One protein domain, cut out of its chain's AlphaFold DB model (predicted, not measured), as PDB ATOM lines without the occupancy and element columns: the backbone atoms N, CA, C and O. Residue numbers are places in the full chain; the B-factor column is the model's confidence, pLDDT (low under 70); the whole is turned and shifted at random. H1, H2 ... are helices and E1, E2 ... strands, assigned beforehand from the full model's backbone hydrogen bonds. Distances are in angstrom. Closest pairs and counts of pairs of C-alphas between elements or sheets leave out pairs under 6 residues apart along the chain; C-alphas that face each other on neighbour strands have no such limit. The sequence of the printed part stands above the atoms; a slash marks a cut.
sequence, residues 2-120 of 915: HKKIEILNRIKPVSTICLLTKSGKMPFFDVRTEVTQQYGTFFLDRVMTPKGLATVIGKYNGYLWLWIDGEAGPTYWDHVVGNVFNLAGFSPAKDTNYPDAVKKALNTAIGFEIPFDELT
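Overview. This is residues 2 to 120 of the 915 residues of an uncharacterized protein of Legionella cherrii (UniProt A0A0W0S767). A small, strongly twisted sheet of three strands, E3, E4 and E5, has the short helix H2 packed over E4, and the small hairpin E1 and E2 stands by the last residues of E4, with H3 packed on E1. A long stretch without named elements, residues 69 to 99, leads from E5 to H3 and pairs briefly with E5 and E3 on its way, while H1 lies at the rim. The 119 printed residues hold three named helices and five named strands, in the order H1 E1 E2 H2 E3 E4 E5 H3; both sheets, E3 - E4 - E5 and E1 - E2, are antiparallel. The class is mixed, helices and strands, with under half of the residues in named elements. The whole is compact, with a radius of gyration of the C-alphas of 13.4 A and spans of 40 by 30 by 25 A.

Arrangement. Begin at E3, residues 46 to 49, E4, residues 52 to 60, and E5, residues 63 to 68, which form a meander, each strand the antiparallel neighbour of the one before. Look for N 47 and O 54, 2.9 A apart, in the hairpin E3 and E4, and for N 55 and O 67, 2.8 A apart, in the hairpin E4 and E5. E4 bends by 61 degrees at residue 57. H2, residues 33 to 39, is on this sheet at a height of 8.4 A, over E4; its closest C-alphas to E4 are those of Thr 36 and Gly 58, 6.0 A apart. On the local plane it stands at 57 degrees to E4, slantwise to the strands but only just. E1, residues 16 to 18, and E2, residues 28 to 30, form a hairpin, where N 29 and O 17 are 2.8 A apart; E1 and E4 are near each other, with 7 pairs of C-alphas within 10 A. The closest C-alphas of E2 and E4 are those of Asp 30 and Lys 59, 5.0 A apart. The closest C-alphas of E1 and H3, residues 100 to 110, are those of Ile 17 and Ala 109, 6.2 A apart. H1, residues 2 to 11, touches no helix and is only just apart from H3, at 8.4 A. Every O i to N i+4 pair is within hydrogen-bond range in H1 and H3; in H2 it is 1 of 3, beside 2 of 4 O i to N i+3 pairs.

Along the chain. Find C-alpha 52 at (105.331, 174.878, 257.686); from there E4 runs 21.4 A to C-alpha 60. E5 measures 15.5 A, E3 9.5 A and H2 10.4 A, while E1 and E2 have three residues each. H1 begins at C-alpha 2, (113.081, 175.114, 277.628), and runs 14.7 A. H3 runs 15.4 A and ends at C-alpha 110, (129.299, 170.121, 272.263).

Size, cuts and confidence. The two C-alphas farthest apart, those of Ala 88 and Glu 113, are 40.6 A apart. The printed part has no cut. The link from E5 to H3, 31 residues, is long; in it residues 75 to 76 pair antiparallel with 65 to 66 of E5, and 91 to 92 with 47 to 48 of E3. The mean pLDDT of the printed part is 76.1, and it is under 70 at residues 2 to 14, 96 and 106 to 120.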
ATOM      1  N   HIS A   2     112.222 174.130 276.952       37.66
ATOM      2  CA  HIS A   2     113.081 175.114 277.628       37.66
ATOM      3  C   HIS A   2     114.158 174.511 278.552       37.66
ATOM      4  O   HIS A   2     115.328 174.865 278.461       37.66
ATOM      5  N   LYS A   3     113.784 173.474 279.318       45.16
ATOM      6  CA  LYS A   3     114.720 172.679 280.121       45.16
ATOM      7  C   LYS A   3     115.923 172.171 279.308       45.16
ATOM      8  O   LYS A   3     117.030 172.327 279.783       45.16
ATOM      9  N   LYS A   4     115.759 171.586 278.107       46.69
ATOM     10  CA  LYS A   4     116.856 170.939 277.340       46.69
ATOM     11  C   LYS A   4     117.959 171.920 276.895       46.69
ATOM     12  O   LYS A   4     119.118 171.531 276.881       46.69
ATOM     13  N   ILE A   5     117.626 173.177 276.596       47.19
ATOM     14  CA  ILE A   5     118.617 174.217 276.243       47.19
ATOM     15  C   ILE A   5     119.272 174.809 277.493       47.19
ATOM     16  O   ILE A   5     120.479 175.025 277.515       47.19
ATOM     17  N   GLU A   6     118.503 174.984 278.571       46.38
ATOM     18  CA  GLU A   6     119.049 175.342 279.883       46.38
ATOM     19  C   GLU A   6     120.032 174.269 280.394       46.38
ATOM     20  O   GLU A   6     121.046 174.583 281.004       46.38
ATOM     21  N   ILE A   7     119.757 172.999 280.080       47.34
ATOM     22  CA  ILE A   7     120.612 171.836 280.341       47.34
ATOM     23  C   ILE A   7     121.902 171.898 279.515       47.34
ATOM     24  O   ILE A   7     122.978 171.723 280.076       47.34
ATOM     25  N   LEU A   8     121.813 172.170 278.208       47.16
ATOM     26  CA  LEU A   8     122.982 172.290 277.327       47.16
ATOM     27  C   LEU A   8     123.912 173.425 277.772       47.16
ATOM     28  O   LEU A   8     125.112 173.209 277.915       47.16
ATOM     29  N   ASN A   9     123.351 174.596 278.088       43.75
ATOM     30  CA  ASN A   9     124.127 175.759 278.519       43.75
ATOM     31  C   ASN A   9     124.785 175.598 279.901       43.75
ATOM     32  O   ASN A   9     125.767 176.285 280.171       43.75
ATOM     33  N   ARG A  10     124.279 174.695 280.757       45.69
ATOM     34  CA  ARG A  10     124.885 174.367 282.061       45.69
ATOM     35  C   ARG A  10     126.003 173.323 281.965       45.69
ATOM     36  O   ARG A  10     126.918 173.381 282.772       45.69
ATOM     37  N   ILE A  11     125.939 172.397 281.000       45.19
ATOM     38  CA  ILE A  11     126.975 171.366 280.784       45.19
ATOM     39  C   ILE A  11     128.185 171.968 280.057       45.19
ATOM     40  O   ILE A  11     129.323 171.755 280.461       45.19
ATOM     41  N   LYS A  12     127.944 172.742 278.990       51.78
ATOM     42  CA  LYS A  12     128.967 173.497 278.256       51.78
ATOM     43  C   LYS A  12     128.268 174.600 277.455       51.78
ATOM     44  O   LYS A  12     127.491 174.266 276.562       51.78
ATOM     45  N   PRO A  13     128.494 175.894 277.739       57.56
ATOM     46  CA  PRO A  13     127.781 176.971 277.060       57.56
ATOM     47  C   PRO A  13     128.117 176.963 275.567       57.56
ATOM     48  O   PRO A  13     129.196 177.388 275.150       57.56
ATOM     49  N   VAL A  14     127.186 176.468 274.750       63.69
ATOM     50  CA  VAL A  14     127.297 176.536 273.295       63.69
ATOM     51  C   VAL A  14     126.870 177.939 272.902       63.69
ATOM     52  O   VAL A  14     125.689 178.264 272.882       63.69
ATOM     53  N   SER A  15     127.840 178.809 272.638       74.56
ATOM     54  CA  SER A  15     127.568 180.186 272.216       74.56
ATOM     55  C   SER A  15     127.250 180.281 270.724       74.56
ATOM     56  O   SER A  15     126.533 181.192 270.309       74.56
ATOM     57  N   THR A  16     127.751 179.338 269.917       81.12
ATOM     58  CA  THR A  16     127.530 179.316 268.469       81.12
ATOM     59  C   THR A  16     127.383 177.906 267.902       81.12
ATOM     60  O   THR A  16     127.942 176.952 268.436       81.12
ATOM     61  N   ILE A  17     126.655 177.781 266.789       84.50
ATOM     62  CA  ILE A  17     126.547 176.544 266.001       84.50
ATOM     63  C   ILE A  17     126.828 176.830 264.523       84.50
ATOM     64  O   ILE A  17     126.451 177.884 264.016       84.50
ATOM     65  N   CYS A  18     127.484 175.906 263.821       83.69
ATOM     66  CA  CYS A  18     127.763 176.027 262.390       83.69
ATOM     67  C   CYS A  18     126.840 175.103 261.590       83.69
ATOM     68  O   CYS A  18     126.830 173.892 261.815       83.69
ATOM     69  N   LEU A  19     126.058 175.665 260.666       85.94
ATOM     70  CA  LEU A  19     125.122 174.913 259.825       85.94
ATOM     71  C   LEU A  19     125.176 175.393 258.377       85.94
ATOM     72  O   LEU A  19     125.361 176.578 258.115       85.94
ATOM     73  N   LEU A  20     124.968 174.473 257.434       88.25
ATOM     74  CA  LEU A  20     124.870 174.794 256.013       88.25
ATOM     75  C   LEU A  20     123.518 175.461 255.719       88.25
ATOM     76  O   LEU A  20     122.473 174.835 255.873       88.25
ATOM     77  N   THR A  21     123.525 176.725 255.295       87.81
ATOM     78  CA  THR A  21     122.330 177.463 254.866       87.81
ATOM     79  C   THR A  21     121.761 176.894 253.576       87.81
ATOM     80  O   THR A  21     122.474 176.294 252.773       87.81
ATOM     81  N   LYS A  22     120.492 177.208 253.289       84.56
ATOM     82  CA  LYS A  22     119.871 176.911 251.986       84.56
ATOM     83  C   LYS A  22     120.659 177.461 250.785       84.56
ATOM     84  O   LYS A  22     120.578 176.922 249.689       84.56
ATOM     85  N   SER A  23     121.432 178.530 250.986       81.50
ATOM     86  CA  SER A  23     122.312 179.133 249.974       81.50
ATOM     87  C   SER A  23     123.690 178.466 249.850       81.50
ATOM     88  O   SER A  23     124.530 178.964 249.103       81.50
ATOM     89  N   GLY A  24     123.943 177.375 250.580       80.75
ATOM     90  CA  GLY A  24     125.200 176.624 250.537       80.75
ATOM     91  C   GLY A  24     126.351 177.252 251.327       80.75
ATOM     92  O   GLY A  24     127.503 176.879 251.120       80.75
ATOM     93  N   LYS A  25     126.079 178.212 252.220       84.12
ATOM     94  CA  LYS A  25     127.097 178.850 253.073       84.12
ATOM     95  C   LYS A  25     127.115 178.195 254.452       84.12
ATOM     96  O   LYS A  25     126.073 177.769 254.927       84.12
ATOM     97  N   MET A  26     128.266 178.167 255.121       86.06
ATOM     98  CA  MET A  26     128.400 177.665 256.498       86.06
ATOM     99  C   MET A  26     128.710 178.802 257.490       86.06
ATOM    100  O   MET A  26     129.866 178.990 257.865       86.06
ATOM    101  N   PRO A  27     127.720 179.628 257.868       86.06
ATOM    102  CA  PRO A  27     127.891 180.632 258.910       86.06
ATOM    103  C   PRO A  27     127.822 180.025 260.319       86.06
ATOM    104  O   PRO A  27     127.207 178.981 260.546       86.06
ATOM    105  N   PHE A  28     128.402 180.747 261.277       87.06
ATOM    106  CA  PHE A  28     128.237 180.498 262.707       87.06
ATOM    107  C   PHE A  28     127.055 181.321 263.231       87.06
ATOM    108  O   PHE A  28     127.079 182.551 263.176       87.06
ATOM    109  N   PHE A  29     126.019 180.647 263.720       88.38
ATOM    110  CA  PHE A  29     124.831 181.258 264.315       88.38
ATOM    111  C   PHE A  29     125.043 181.468 265.811       88.38
ATOM    112  O   PHE A  29     125.499 180.549 266.482       88.38
ATOM    113  N   ASP A  30     124.688 182.642 266.335       86.81
ATOM    114  CA  ASP A  30     124.661 182.929 267.774       86.81
ATOM    115  C   ASP A  30     123.378 182.354 268.382       86.81
ATOM    116  O   ASP A  30     122.269 182.717 267.972       86.81
ATOM    117  N   VAL A  31     123.532 181.431 269.331       85.38
ATOM    118  CA  VAL A  31     122.423 180.654 269.915       85.38
ATOM    119  C   VAL A  31     122.151 181.001 271.376       85.38
ATOM    120  O   VAL A  31     121.337 180.351 272.031       85.38
ATOM    121  N   ARG A  32     122.833 182.024 271.904       82.38
ATOM    122  CA  ARG A  32     122.680 182.441 273.297       82.38
ATOM    123  C   ARG A  32     121.251 182.892 273.590       82.38
ATOM    124  O   ARG A  32     120.608 183.553 272.770       82.38
ATOM    125  N   THR A  33     120.778 182.571 274.793       78.75
ATOM    126  CA  THR A  33     119.408 182.853 275.240       78.75
ATOM    127  C   THR A  33     119.062 184.333 275.103       78.75
ATOM    128  O   THR A  33     118.000 184.662 274.581       78.75
ATOM    129  N   GLU A  34     119.976 185.233 275.481       80.31
ATOM    130  CA  GLU A  34     119.756 186.686 275.429       80.31
ATOM    131  C   GLU A  34     119.549 187.178 273.988       80.31
ATOM    132  O   GLU A  34     118.897 188.193 273.740       80.31
ATOM    133  N   VAL A  35     120.090 186.440 273.017       83.19
ATOM    134  CA  VAL A  35     120.054 186.776 271.598       83.19
ATOM    135  C   VAL A  35     118.792 186.238 270.931       83.19
ATOM    136  O   VAL A  35     118.200 186.944 270.119       83.19
ATOM    137  N   THR A  36     118.320 185.038 271.250       82.38
ATOM    138  CA  THR A  36     117.062 184.532 270.667       82.38
ATOM    139  C   THR A  36     115.831 185.137 271.345       82.38
ATOM    140  O   THR A  36     114.834 185.407 270.673       82.38
ATOM    141  N   GLN A  37     115.923 185.459 272.642       84.69
ATOM    142  CA  GLN A  37     114.809 186.000 273.428       84.69
ATOM    143  C   GLN A  37     114.295 187.350 272.902       84.69
ATOM    144  O   GLN A  37     113.103 187.631 273.026       84.69
ATOM    145  N   GLN A  38     115.138 188.154 272.234       85.44
ATOM    146  CA  GLN A  38     114.699 189.394 271.569       85.44
ATOM    147  C   GLN A  38     113.620 189.147 270.493       85.44
ATOM    148  O   GLN A  38     112.846 190.043 270.166       85.44
ATOM    149  N   TYR A  39     113.541 187.914 269.981       86.12
ATOM    150  CA  TYR A  39     112.545 187.468 269.015       86.12
ATOM    151  C   TYR A  39     111.402 186.661 269.650       86.12
ATOM    152  O   TYR A  39     110.624 186.037 268.931       86.12
ATOM    153  N   GLY A  40     111.276 186.661 270.982       82.75
ATOM    154  CA  GLY A  40     110.230 185.931 271.709       82.75
ATOM    155  C   GLY A  40     110.374 184.407 271.672       82.75
ATOM    156  O   GLY A  40     109.436 183.710 272.037       82.75
ATOM    157  N   THR A  41     111.523 183.895 271.226       85.00
ATOM    158  CA  THR A  41     111.807 182.464 271.052       85.00
ATOM    159  C   THR A  41     113.137 182.088 271.687       85.00
ATOM    160  O   THR A  41     113.958 182.938 272.040       85.00
ATOM    161  N   PHE A  42     113.367 180.791 271.809       84.94
ATOM    162  CA  PHE A  42     114.620 180.220 272.262       84.94
ATOM    163  C   PHE A  42     115.219 179.318 271.194       84.94
ATOM    164  O   PHE A  42     114.522 178.808 270.317       84.94
ATOM    165  N   PHE A  43     116.537 179.145 271.243       82.19
ATOM    166  CA  PHE A  43     117.224 178.179 270.394       82.19
ATOM    167  C   PHE A  43     116.542 176.800 270.482       82.19
ATOM    168  O   PHE A  43     116.182 176.375 271.570       82.19
ATOM    169  N   LEU A  44     116.346 176.116 269.351       84.00
ATOM    170  CA  LEU A  44     115.612 174.847 269.210       84.00
ATOM    171  C   LEU A  44     114.120 174.872 269.572       84.00
ATOM    172  O   LEU A  44     113.494 173.808 269.618       84.00
ATOM    173  N   ASP A  45     113.518 176.041 269.780       84.62
ATOM    174  CA  ASP A  45     112.062 176.114 269.835       84.62
ATOM    175  C   ASP A  45     111.457 175.698 268.493       84.62
ATOM    176  O   ASP A  45     112.010 175.944 267.411       84.62
ATOM    177  N   ARG A  46     110.292 175.055 268.577       87.88
ATOM    178  CA  ARG A  46     109.507 174.648 267.417       87.88
ATOM    179  C   ARG A  46     108.420 175.676 267.174       87.88
ATOM    180  O   ARG A  46     107.615 175.983 268.055       87.88
ATOM    181  N   VAL A  47     108.421 176.223 265.968       88.00
ATOM    182  CA  VAL A  47     107.537 177.314 265.570       88.00
ATOM    183  C   VAL A  47     106.857 176.913 264.274       88.00
ATOM    184  O   VAL A  47     107.513 176.539 263.304       88.00
ATOM    185  N   MET A  48     105.531 176.972 264.255       90.06
ATOM    186  CA  MET A  48     104.781 176.897 263.013       90.06
ATOM    187  C   MET A  48     104.985 178.212 262.269       90.06
ATOM    188  O   MET A  48     104.735 179.270 262.836       90.06
ATOM    189  N   THR A  49     105.466 178.147 261.032       89.00
ATOM    190  CA  THR A  49     105.642 179.307 260.150       89.00
ATOM    191  C   THR A  49     104.629 179.236 259.002       89.00
ATOM    192  O   THR A  49     104.086 178.159 258.738       89.00
ATOM    193  N   PRO A  50     104.432 180.311 258.216       85.31
ATOM    194  CA  PRO A  50     103.583 180.268 257.021       85.31
ATOM    195  C   PRO A  50     104.003 179.221 255.974       85.31
ATOM    196  O   PRO A  50     103.216 178.880 255.098       85.31
ATOM    197  N   LYS A  51     105.250 178.733 256.035       85.25
ATOM    198  CA  LYS A  51     105.800 177.714 255.125       85.25
ATOM    199  C   LYS A  51     105.848 176.312 255.741       85.25
ATOM    200  O   LYS A  51     106.359 175.400 255.103       85.25
ATOM    201  N   GLY A  52     105.324 176.140 256.953       87.25
ATOM    202  CA  GLY A  52     105.331 174.878 257.686       87.25
ATOM    203  C   GLY A  52     106.125 174.947 258.987       87.25
ATOM    204  O   GLY A  52     106.554 176.015 259.437       87.25
ATOM    205  N   LEU A  53     106.288 173.786 259.610       89.94
ATOM    206  CA  LEU A  53     106.948 173.635 260.897       89.94
ATOM    207  C   LEU A  53     108.453 173.912 260.778       89.94
ATOM    208  O   LEU A  53     109.103 173.434 259.849       89.94
ATOM    209  N   ALA A  54     109.000 174.696 261.705       89.25
ATOM    210  CA  ALA A  54     110.403 175.085 261.686       89.25
ATOM    211  C   ALA A  54     111.072 175.010 263.065       89.25
ATOM    212  O   ALA A  54     110.433 175.162 264.108       89.25
ATOM    213  N   THR A  55     112.391 174.814 263.050       89.81
ATOM    214  CA  THR A  55     113.274 174.868 264.227       89.81
ATOM    215  C   THR A  55     113.980 176.212 264.299       89.81
ATOM    216  O   THR A  55     114.589 176.634 263.316       89.81
ATOM    217  N   VAL A  56     113.980 176.860 265.462       88.81
ATOM    218  CA  VAL A  56     114.774 178.072 265.700       88.81
ATOM    219  C   VAL A  56     116.260 177.724 265.804       88.81
ATOM    220  O   VAL A  56     116.658 176.946 266.667       88.81
ATOM    221  N   ILE A  57     117.095 178.306 264.939       89.50
ATOM    222  CA  ILE A  57     118.536 178.015 264.879       89.50
ATOM    223  C   ILE A  57     119.371 179.062 265.611       89.50
ATOM    224  O   ILE A  57     120.367 178.704 266.221       89.50
ATOM    225  N   GLY A  58     118.989 180.337 265.572       88.06
ATOM    226  CA  GLY A  58     119.733 181.409 266.238       88.06
ATOM    227  C   GLY A  58     119.816 182.677 265.399       88.06
ATOM    228  O   GLY A  58     119.093 182.835 264.413       88.06
ATOM    229  N   LYS A  59     120.698 183.599 265.785       89.69
ATOM    230  CA  LYS A  59     120.897 184.877 265.092       89.69
ATOM    231  C   LYS A  59     122.168 184.862 264.258       89.69
ATOM    232  O   LYS A  59     123.236 184.496 264.737       89.69
ATOM    233  N   TYR A  60     122.074 185.347 263.027       89.06
ATOM    234  CA  TYR A  60     123.240 185.619 262.187       89.06
ATOM    235  C   TYR A  60     122.973 186.847 261.311       89.06
ATOM    236  O   TYR A  60     121.888 186.989 260.744       89.06
ATOM    237  N   ASN A  61     123.946 187.761 261.241       85.69
ATOM    238  CA  ASN A  61     123.843 189.056 260.552       85.69
ATOM    239  C   ASN A  61     122.608 189.893 260.934       85.69
ATOM    240  O   ASN A  61     122.017 190.551 260.088       85.69
ATOM    241  N   GLY A  62     122.209 189.880 262.209       81.19
ATOM    242  CA  GLY A  62     121.090 190.706 262.680       81.19
ATOM    243  C   GLY A  62     119.699 190.087 262.505       81.19
ATOM    244  O   GLY A  62     118.748 190.638 263.050       81.19
ATOM    245  N   TYR A  63     119.587 188.937 261.837       88.44
ATOM    246  CA  TYR A  63     118.313 188.268 261.560       88.44
ATOM    247  C   TYR A  63     118.168 186.964 262.343       88.44
ATOM    248  O   TYR A  63     119.167 186.298 262.630       88.44
ATOM    249  N   LEU A  64     116.923 186.592 262.651       89.81
ATOM    250  CA  LEU A  64     116.582 185.277 263.190       89.81
ATOM    251  C   LEU A  64     116.561 184.242 262.063       89.81
ATOM    252  O   LEU A  64     115.882 184.426 261.050       89.81
ATOM    253  N   TRP A  65     117.272 183.140 262.266       91.81
ATOM    254  CA  TRP A  65     117.324 182.021 261.336       91.81
ATOM    255  C   TRP A  65     116.522 180.836 261.863       91.81
ATOM    256  O   TRP A  65     116.641 180.441 263.026       91.81
ATOM    257  N   LEU A  66     115.719 180.260 260.974       90.69
ATOM    258  CA  LEU A  66     114.841 179.124 261.207       90.69
ATOM    259  C   LEU A  66     115.130 178.042 260.157       90.69
ATOM    260  O   LEU A  66     115.402 178.342 258.994       90.69
ATOM    261  N   TRP A  67     115.045 176.775 260.539       91.88
ATOM    262  CA  TRP A  67     115.100 175.646 259.612       91.88
ATOM    263  C   TRP A  67     113.692 175.088 259.422       91.88
ATOM    264  O   TRP A  67     113.170 174.487 260.355       91.88
ATOM    265  N   ILE A  68     113.093 175.267 258.240       90.69
ATOM    266  CA  ILE A  68     111.797 174.657 257.895       90.69
ATOM    267  C   ILE A  68     111.998 173.176 257.573       90.69
ATOM    268  O   ILE A  68     112.859 172.829 256.760       90.69
ATOM    269  N   ASP A  69     111.200 172.307 258.179       86.00
ATOM    270  CA  ASP A  69     111.273 170.869 257.943       86.00
ATOM    271  C   ASP A  69     111.104 170.530 256.450       86.00
ATOM    272  O   ASP A  69     110.244 171.074 255.758       86.00
ATOM    273  N   GLY A  70     111.953 169.633 255.942       80.38
ATOM    274  CA  GLY A  70     111.996 169.270 254.521       80.38
ATOM    275  C   GLY A  70     112.845 170.198 253.640       80.38
ATOM    276  O   GLY A  70     113.095 169.859 252.484       80.38
ATOM    277  N   GLU A  71     113.345 171.328 254.155       85.94
ATOM    278  CA  GLU A  71     114.308 172.166 253.430       85.94
ATOM    279  C   GLU A  71     115.772 171.748 253.663       85.94
ATOM    280  O   GLU A  71     116.129 171.149 254.677       85.94
ATOM    281  N   ALA A  72     116.641 172.117 252.714       82.00
ATOM    282  CA  ALA A  72     118.056 171.739 252.682       82.00
ATOM    283  C   ALA A  72     118.961 172.486 253.688       82.00
ATOM    284  O   ALA A  72     120.132 172.137 253.816       82.00
ATOM    285  N   GLY A  73     118.462 173.518 254.378       87.19
ATOM    286  CA  GLY A  73     119.253 174.303 255.331       87.19
ATOM    287  C   GLY A  73     118.475 175.457 255.970       87.19
ATOM    288  O   GLY A  73     117.380 175.782 255.501       87.19
ATOM    289  N   PRO A  74     119.032 176.133 256.997       90.06
ATOM    290  CA  PRO A  74     118.398 177.285 257.627       90.06
ATOM    291  C   PRO A  74     118.168 178.435 256.643       90.06
ATOM    292  O   PRO A  74     118.974 178.680 255.733       90.06
ATOM    293  N   THR A  75     117.091 179.176 256.879       89.25
ATOM    294  CA  THR A  75     116.707 180.407 256.180       89.25
ATOM    295  C   THR A  75     116.288 181.479 257.187       89.25
ATOM    296  O   THR A  75     116.050 181.181 258.354       89.25
ATOM    297  N   TYR A  76     116.236 182.742 256.769       86.06
ATOM    298  CA  TYR A  76     115.810 183.854 257.620       86.06
ATOM    299  C   TYR A  76     114.673 184.637 256.968       86.06
ATOM    300  O   TYR A  76     114.525 184.635 255.745       86.06
ATOM    301  N   TRP A  77     113.889 185.315 257.805       80.69
ATOM    302  CA  TRP A  77     112.833 186.230 257.392       80.69
ATOM    303  C   TRP A  77     113.322 187.641 257.685       80.69
ATOM    304  O   TRP A  77     113.574 188.009 258.830       80.69
ATOM    305  N   ASP A  78     113.485 188.416 256.625       77.75
ATOM    306  CA  ASP A  78     114.005 189.782 256.627       77.75
ATOM    307  C   ASP A  78     113.169 190.773 257.454       77.75
ATOM    308  O   ASP A  78     113.712 191.725 258.009       77.75
ATOM    309  N   HIS A  79     111.867 190.529 257.591       77.69
ATOM    310  CA  HIS A  79     110.923 191.362 258.343       77.69
ATOM    311  C   HIS A  79     110.782 190.980 259.828       77.69
ATOM    312  O   HIS A  79     110.037 191.633 260.563       77.69
ATOM    313  N   VAL A  80     111.488 189.948 260.304       79.12
ATOM    314  CA  VAL A  80     111.500 189.573 261.726       79.12
ATOM    315  C   VAL A  80     112.499 190.457 262.475       79.12
ATOM    316  O   VAL A  80     113.696 190.179 262.523       79.12
ATOM    317  N   VAL A  81     111.993 191.534 263.077       78.50
ATOM    318  CA  VAL A  81     112.783 192.505 263.867       78.50
ATOM    319  C   VAL A  81     112.488 192.468 265.374       78.50
ATOM    320  O   VAL A  81     113.163 193.142 266.146       78.50
ATOM    321  N   GLY A  82     111.513 191.667 265.808       79.75
ATOM    322  CA  GLY A  82     111.105 191.514 267.208       79.75
ATOM    323  C   GLY A  82     110.406 190.174 267.440       79.75
ATOM    324  O   GLY A  82     110.710 189.203 266.750       79.75
ATOM    325  N   ASN A  83     109.465 190.109 268.387       87.56
ATOM    326  CA  ASN A  83     108.754 188.868 268.710       87.56
ATOM    327  C   ASN A  83     108.051 188.263 267.478       87.56
ATOM    328  O   ASN A  83     107.133 188.874 266.928       87.56
ATOM    329  N   VAL A  84     108.465 187.058 267.070       85.94
ATOM    330  CA  VAL A  84     107.934 186.374 265.876       85.94
ATOM    331  C   VAL A  84     106.447 186.067 265.979       85.94
ATOM    332  O   VAL A  84     105.760 186.081 264.965       85.94
ATOM    333  N   PHE A  85     105.924 185.848 267.188       86.06
ATOM    334  CA  PHE A  85     104.514 185.513 267.405       86.06
ATOM    335  C   PHE A  85     103.568 186.706 267.211       86.06
ATOM    336  O   PHE A  85     102.354 186.532 267.206       86.06
ATOM    337  N   ASN A  86     104.110 187.912 267.012       85.00
ATOM    338  CA  ASN A  86     103.325 189.081 266.618       85.00
ATOM    339  C   ASN A  86     103.069 189.131 265.101       85.00
ATOM    340  O   ASN A  86     102.310 189.982 264.637       85.00
ATOM    341  N   LEU A  87     103.715 188.261 264.315       81.69
ATOM    342  CA  LEU A  87     103.541 188.174 262.868       81.69
ATOM    343  C   LEU A  87     102.470 187.136 262.516       81.69
ATOM    344  O   LEU A  87     102.418 186.044 263.081       81.69
ATOM    345  N   ALA A  88     101.626 187.463 261.537       79.44
ATOM    346  CA  ALA A  88     100.572 186.563 261.081       79.44
ATOM    347  C   ALA A  88     101.156 185.253 260.517       79.44
ATOM    348  O   ALA A  88     102.073 185.266 259.695       79.44
ATOM    349  N   GLY A  89     100.598 184.122 260.955       80.31
ATOM    350  CA  GLY A  89     101.016 182.783 260.527       80.31
ATOM    351  C   GLY A  89     102.176 182.174 261.320       80.31
ATOM    352  O   GLY A  89     102.599 181.071 260.983       80.31
ATOM    353  N   PHE A  90     102.662 182.848 262.369       87.81
ATOM    354  CA  PHE A  90     103.594 182.270 263.336       87.81
ATOM    355  C   PHE A  90     102.867 181.831 264.610       87.81
ATOM    356  O   PHE A  90     102.147 182.616 265.224       87.81
ATOM    357  N   SER A  91     103.071 180.588 265.043       88.50
ATOM    358  CA  SER A  91     102.540 180.092 266.320       88.50
ATOM    359  C   SER A  91     103.482 179.071 266.969       88.50
ATOM    360  O   SER A  91     104.256 178.410 266.275       88.50
ATOM    361  N   PRO A  92     103.487 178.945 268.306       86.31
ATOM    362  CA  PRO A  92     104.323 177.959 268.983       86.31
ATOM    363  C   PRO A  92     103.829 176.534 268.697       86.31
ATOM    364  O   PRO A  92     102.629 176.264 268.736       86.31
ATOM    365  N   ALA A  93     104.756 175.606 268.456       83.62
ATOM    366  CA  ALA A  93     104.463 174.194 268.219       83.62
ATOM    367  C   ALA A  93     105.038 173.310 269.340       83.62
ATOM    368  O   ALA A  93     106.104 173.585 269.886       83.62
ATOM    369  N   LYS A  94     104.334 172.223 269.683       73.75
ATOM    370  CA  LYS A  94     104.743 171.242 270.713       73.75
ATOM    371  C   LYS A  94     105.371 169.972 270.117       73.75
ATOM    372  O   LYS A  94     105.248 168.897 270.694       73.75
ATOM    373  N   ASP A  95     106.001 170.083 268.954       75.06
ATOM    374  CA  ASP A  95     106.750 168.975 268.354       75.06
ATOM    375  C   ASP A  95     108.125 168.833 269.023       75.06
ATOM    376  O   ASP A  95     108.637 169.811 269.551       75.06
ATOM    377  N   THR A  96     108.715 167.637 269.022       66.12
ATOM    378  CA  THR A  96     110.036 167.330 269.602       66.12
ATOM    379  C   THR A  96     111.034 166.750 268.602       66.12
ATOM    380  O   THR A  96     112.166 166.464 268.995       66.12
ATOM    381  N   ASN A  97     110.651 166.605 267.330       76.31
ATOM    382  CA  ASN A  97     111.540 166.107 266.290       76.31
ATOM    383  C   ASN A  97     112.351 167.247 265.648       76.31
ATOM    384  O   ASN A  97     111.824 168.327 265.383       76.31
ATOM    385  N   TYR A  98     113.641 167.009 265.402       79.50
ATOM    386  CA  TYR A  98     114.575 168.007 264.873       79.50
ATOM    387  C   TYR A  98     115.278 167.490 263.613       79.50
ATOM    388  O   TYR A  98     115.544 166.291 263.536       79.50
ATOM    389  N   PRO A  99     115.657 168.362 262.658       81.88
ATOM    390  CA  PRO A  99     116.420 167.943 261.485       81.88
ATOM    391  C   PRO A  99     117.775 167.313 261.853       81.88
ATOM    392  O   PRO A  99     118.514 167.854 262.680       81.88
ATOM    393  N   ASP A 100     118.156 166.219 261.187       77.38
ATOM    394  CA  ASP A 100     119.384 165.458 261.494       77.38
ATOM    395  C   ASP A 100     120.667 166.290 261.378       77.38
ATOM    396  O   ASP A 100     121.610 166.115 262.148       77.38
ATOM    397  N   ALA A 101     120.704 167.247 260.452       78.06
ATOM    398  CA  ALA A 101     121.831 168.166 260.308       78.06
ATOM    399  C   ALA A 101     121.998 169.089 261.529       78.06
ATOM    400  O   ALA A 101     123.127 169.390 261.917       78.06
ATOM    401  N   VAL A 102     120.890 169.490 262.165       77.56
ATOM    402  CA  VAL A 102     120.901 170.273 263.412       77.56
ATOM    403  C   VAL A 102     121.405 169.404 264.560       77.56
ATOM    404  O   VAL A 102     122.304 169.831 265.282       77.56
ATOM    405  N   LYS A 103     120.915 168.161 264.672       74.88
ATOM    406  CA  LYS A 103     121.399 167.180 265.660       74.88
ATOM    407  C   LYS A 103     122.904 166.922 265.517       74.88
ATOM    408  O   LYS A 103     123.640 166.963 266.497       74.88
ATOM    409  N   LYS A 104     123.387 166.727 264.286       75.19
ATOM    410  CA  LYS A 104     124.809 166.489 263.996       75.19
ATOM    411  C   LYS A 104     125.680 167.696 264.343       75.19
ATOM    412  O   LYS A 104     126.735 167.526 264.941       75.19
ATOM    413  N   ALA A 105     125.248 168.907 263.999       73.31
ATOM    414  CA  ALA A 105     125.996 170.117 264.333       73.31
ATOM    415  C   ALA A 105     126.009 170.414 265.838       73.31
ATOM    416  O   ALA A 105     127.007 170.926 266.337       73.31
ATOM    417  N   LEU A 106     124.943 170.054 266.559       69.88
ATOM    418  CA  LEU A 106     124.907 170.087 268.022       69.88
ATOM    419  C   LEU A 106     125.944 169.132 268.613       69.88
ATOM    420  O   LEU A 106     126.761 169.571 269.417       69.88
ATOM    421  N   ASN A 107     125.978 167.873 268.166       64.75
ATOM    422  CA  ASN A 107     126.975 166.902 268.632       64.75
ATOM    423  C   ASN A 107     128.407 167.423 268.411       64.75
ATOM    424  O   ASN A 107     129.217 167.415 269.336       64.75
ATOM    425  N   THR A 108     128.693 167.978 267.225       68.81
ATOM    426  CA  THR A 108     130.000 168.577 266.905       68.81
ATOM    427  C   THR A 108     130.326 169.802 267.766       68.81
ATOM    428  O   THR A 108     131.471 169.971 268.176       68.81
ATOM    429  N   ALA A 109     129.349 170.671 268.045       62.88
ATOM    430  CA  ALA A 109     129.559 171.882 268.842       62.88
ATOM    431  C   ALA A 109     129.790 171.583 270.334       62.88
ATOM    432  O   ALA A 109     130.512 172.316 271.009       62.88
ATOM    433  N   ILE A 110     129.192 170.506 270.851       58.31
ATOM    434  CA  ILE A 110     129.299 170.121 272.263       58.31
ATOM    435  C   ILE A 110     130.549 169.248 272.491       58.31
ATOM    436  O   ILE A 110     131.247 169.436 273.492       58.31
ATOM    437  N   GLY A 111     130.910 168.401 271.519       49.38
ATOM    438  CA  GLY A 111     132.115 167.564 271.546       49.38
ATOM    439  C   GLY A 111     131.920 166.173 272.158       49.38
ATOM    440  O   GLY A 111     132.905 165.585 272.585       49.38
ATOM    441  N   PHE A 112     130.686 165.660 272.212       46.84
ATOM    442  CA  PHE A 112     130.389 164.285 272.641       46.84
ATOM    443  C   PHE A 112     130.330 163.323 271.444       46.84
ATOM    444  O   PHE A 112     129.852 163.697 270.371       46.84
ATOM    445  N   GLU A 113     130.743 162.069 271.648       42.25
ATOM    446  CA  GLU A 113     130.545 160.972 270.681       42.25
ATOM    447  C   GLU A 113     129.102 160.418 270.680       42.25
ATOM    448  O   GLU A 113     128.707 159.733 269.737       42.25
ATOM    449  N   ILE A 114     128.288 160.745 271.692       42.91
ATOM    450  CA  ILE A 114     126.927 160.208 271.873       42.91
ATOM    451  C   ILE A 114     125.877 161.056 271.109       42.91
ATOM    452  O   ILE A 114     125.912 162.290 271.185       42.91
ATOM    453  N   PRO A 115     124.908 160.445 270.390       48.78
ATOM    454  CA  PRO A 115     123.849 161.159 269.671       48.78
ATOM    455  C   PRO A 115     122.934 162.019 270.567       48.78
ATOM    456  O   PRO A 115     122.494 161.587 271.625       48.78
ATOM    457  N   PHE A 116     122.537 163.206 270.089       47.25
ATOM    458  CA  PHE A 116     121.598 164.137 270.745       47.25
ATOM    459  C   PHE A 116     120.283 163.513 271.258       47.25
ATOM    460  O   PHE A 116     119.708 163.984 272.243       47.25
ATOM    461  N   ASP A 117     119.804 162.455 270.601       46.75
ATOM    462  CA  ASP A 117     118.577 161.746 270.976       46.75
ATOM    463  C   ASP A 117     118.774 160.831 272.212       46.75
ATOM    464  O   ASP A 117     117.802 160.503 272.891       46.75
ATOM    465  N   GLU A 118     120.023 160.502 272.565       48.41
ATOM    466  CA  GLU A 118     120.429 159.645 273.694       48.41
ATOM    467  C   GLU A 118     120.878 160.437 274.937       48.41
ATOM    468  O   GLU A 118     121.198 159.854 275.969       48.41
ATOM    469  N   LEU A 119     120.803 161.777 274.922       48.56
ATOM    470  CA  LEU A 119     121.087 162.643 276.090       48.56
ATOM    471  C   LEU A 119     120.174 162.383 277.314       48.56
ATOM    472  O   LEU A 119     120.330 163.017 278.360       48.56
ATOM    473  N   THR A 120     119.184 161.496 277.186       48.09
ATOM    474  CA  THR A 120     118.338 161.000 278.282       48.09
ATOM    475  C   THR A 120     118.744 159.628 278.821       48.09
ATOM    476  O   THR A 120     118.246 159.252 279.877       48.09
TER     477      THR A 120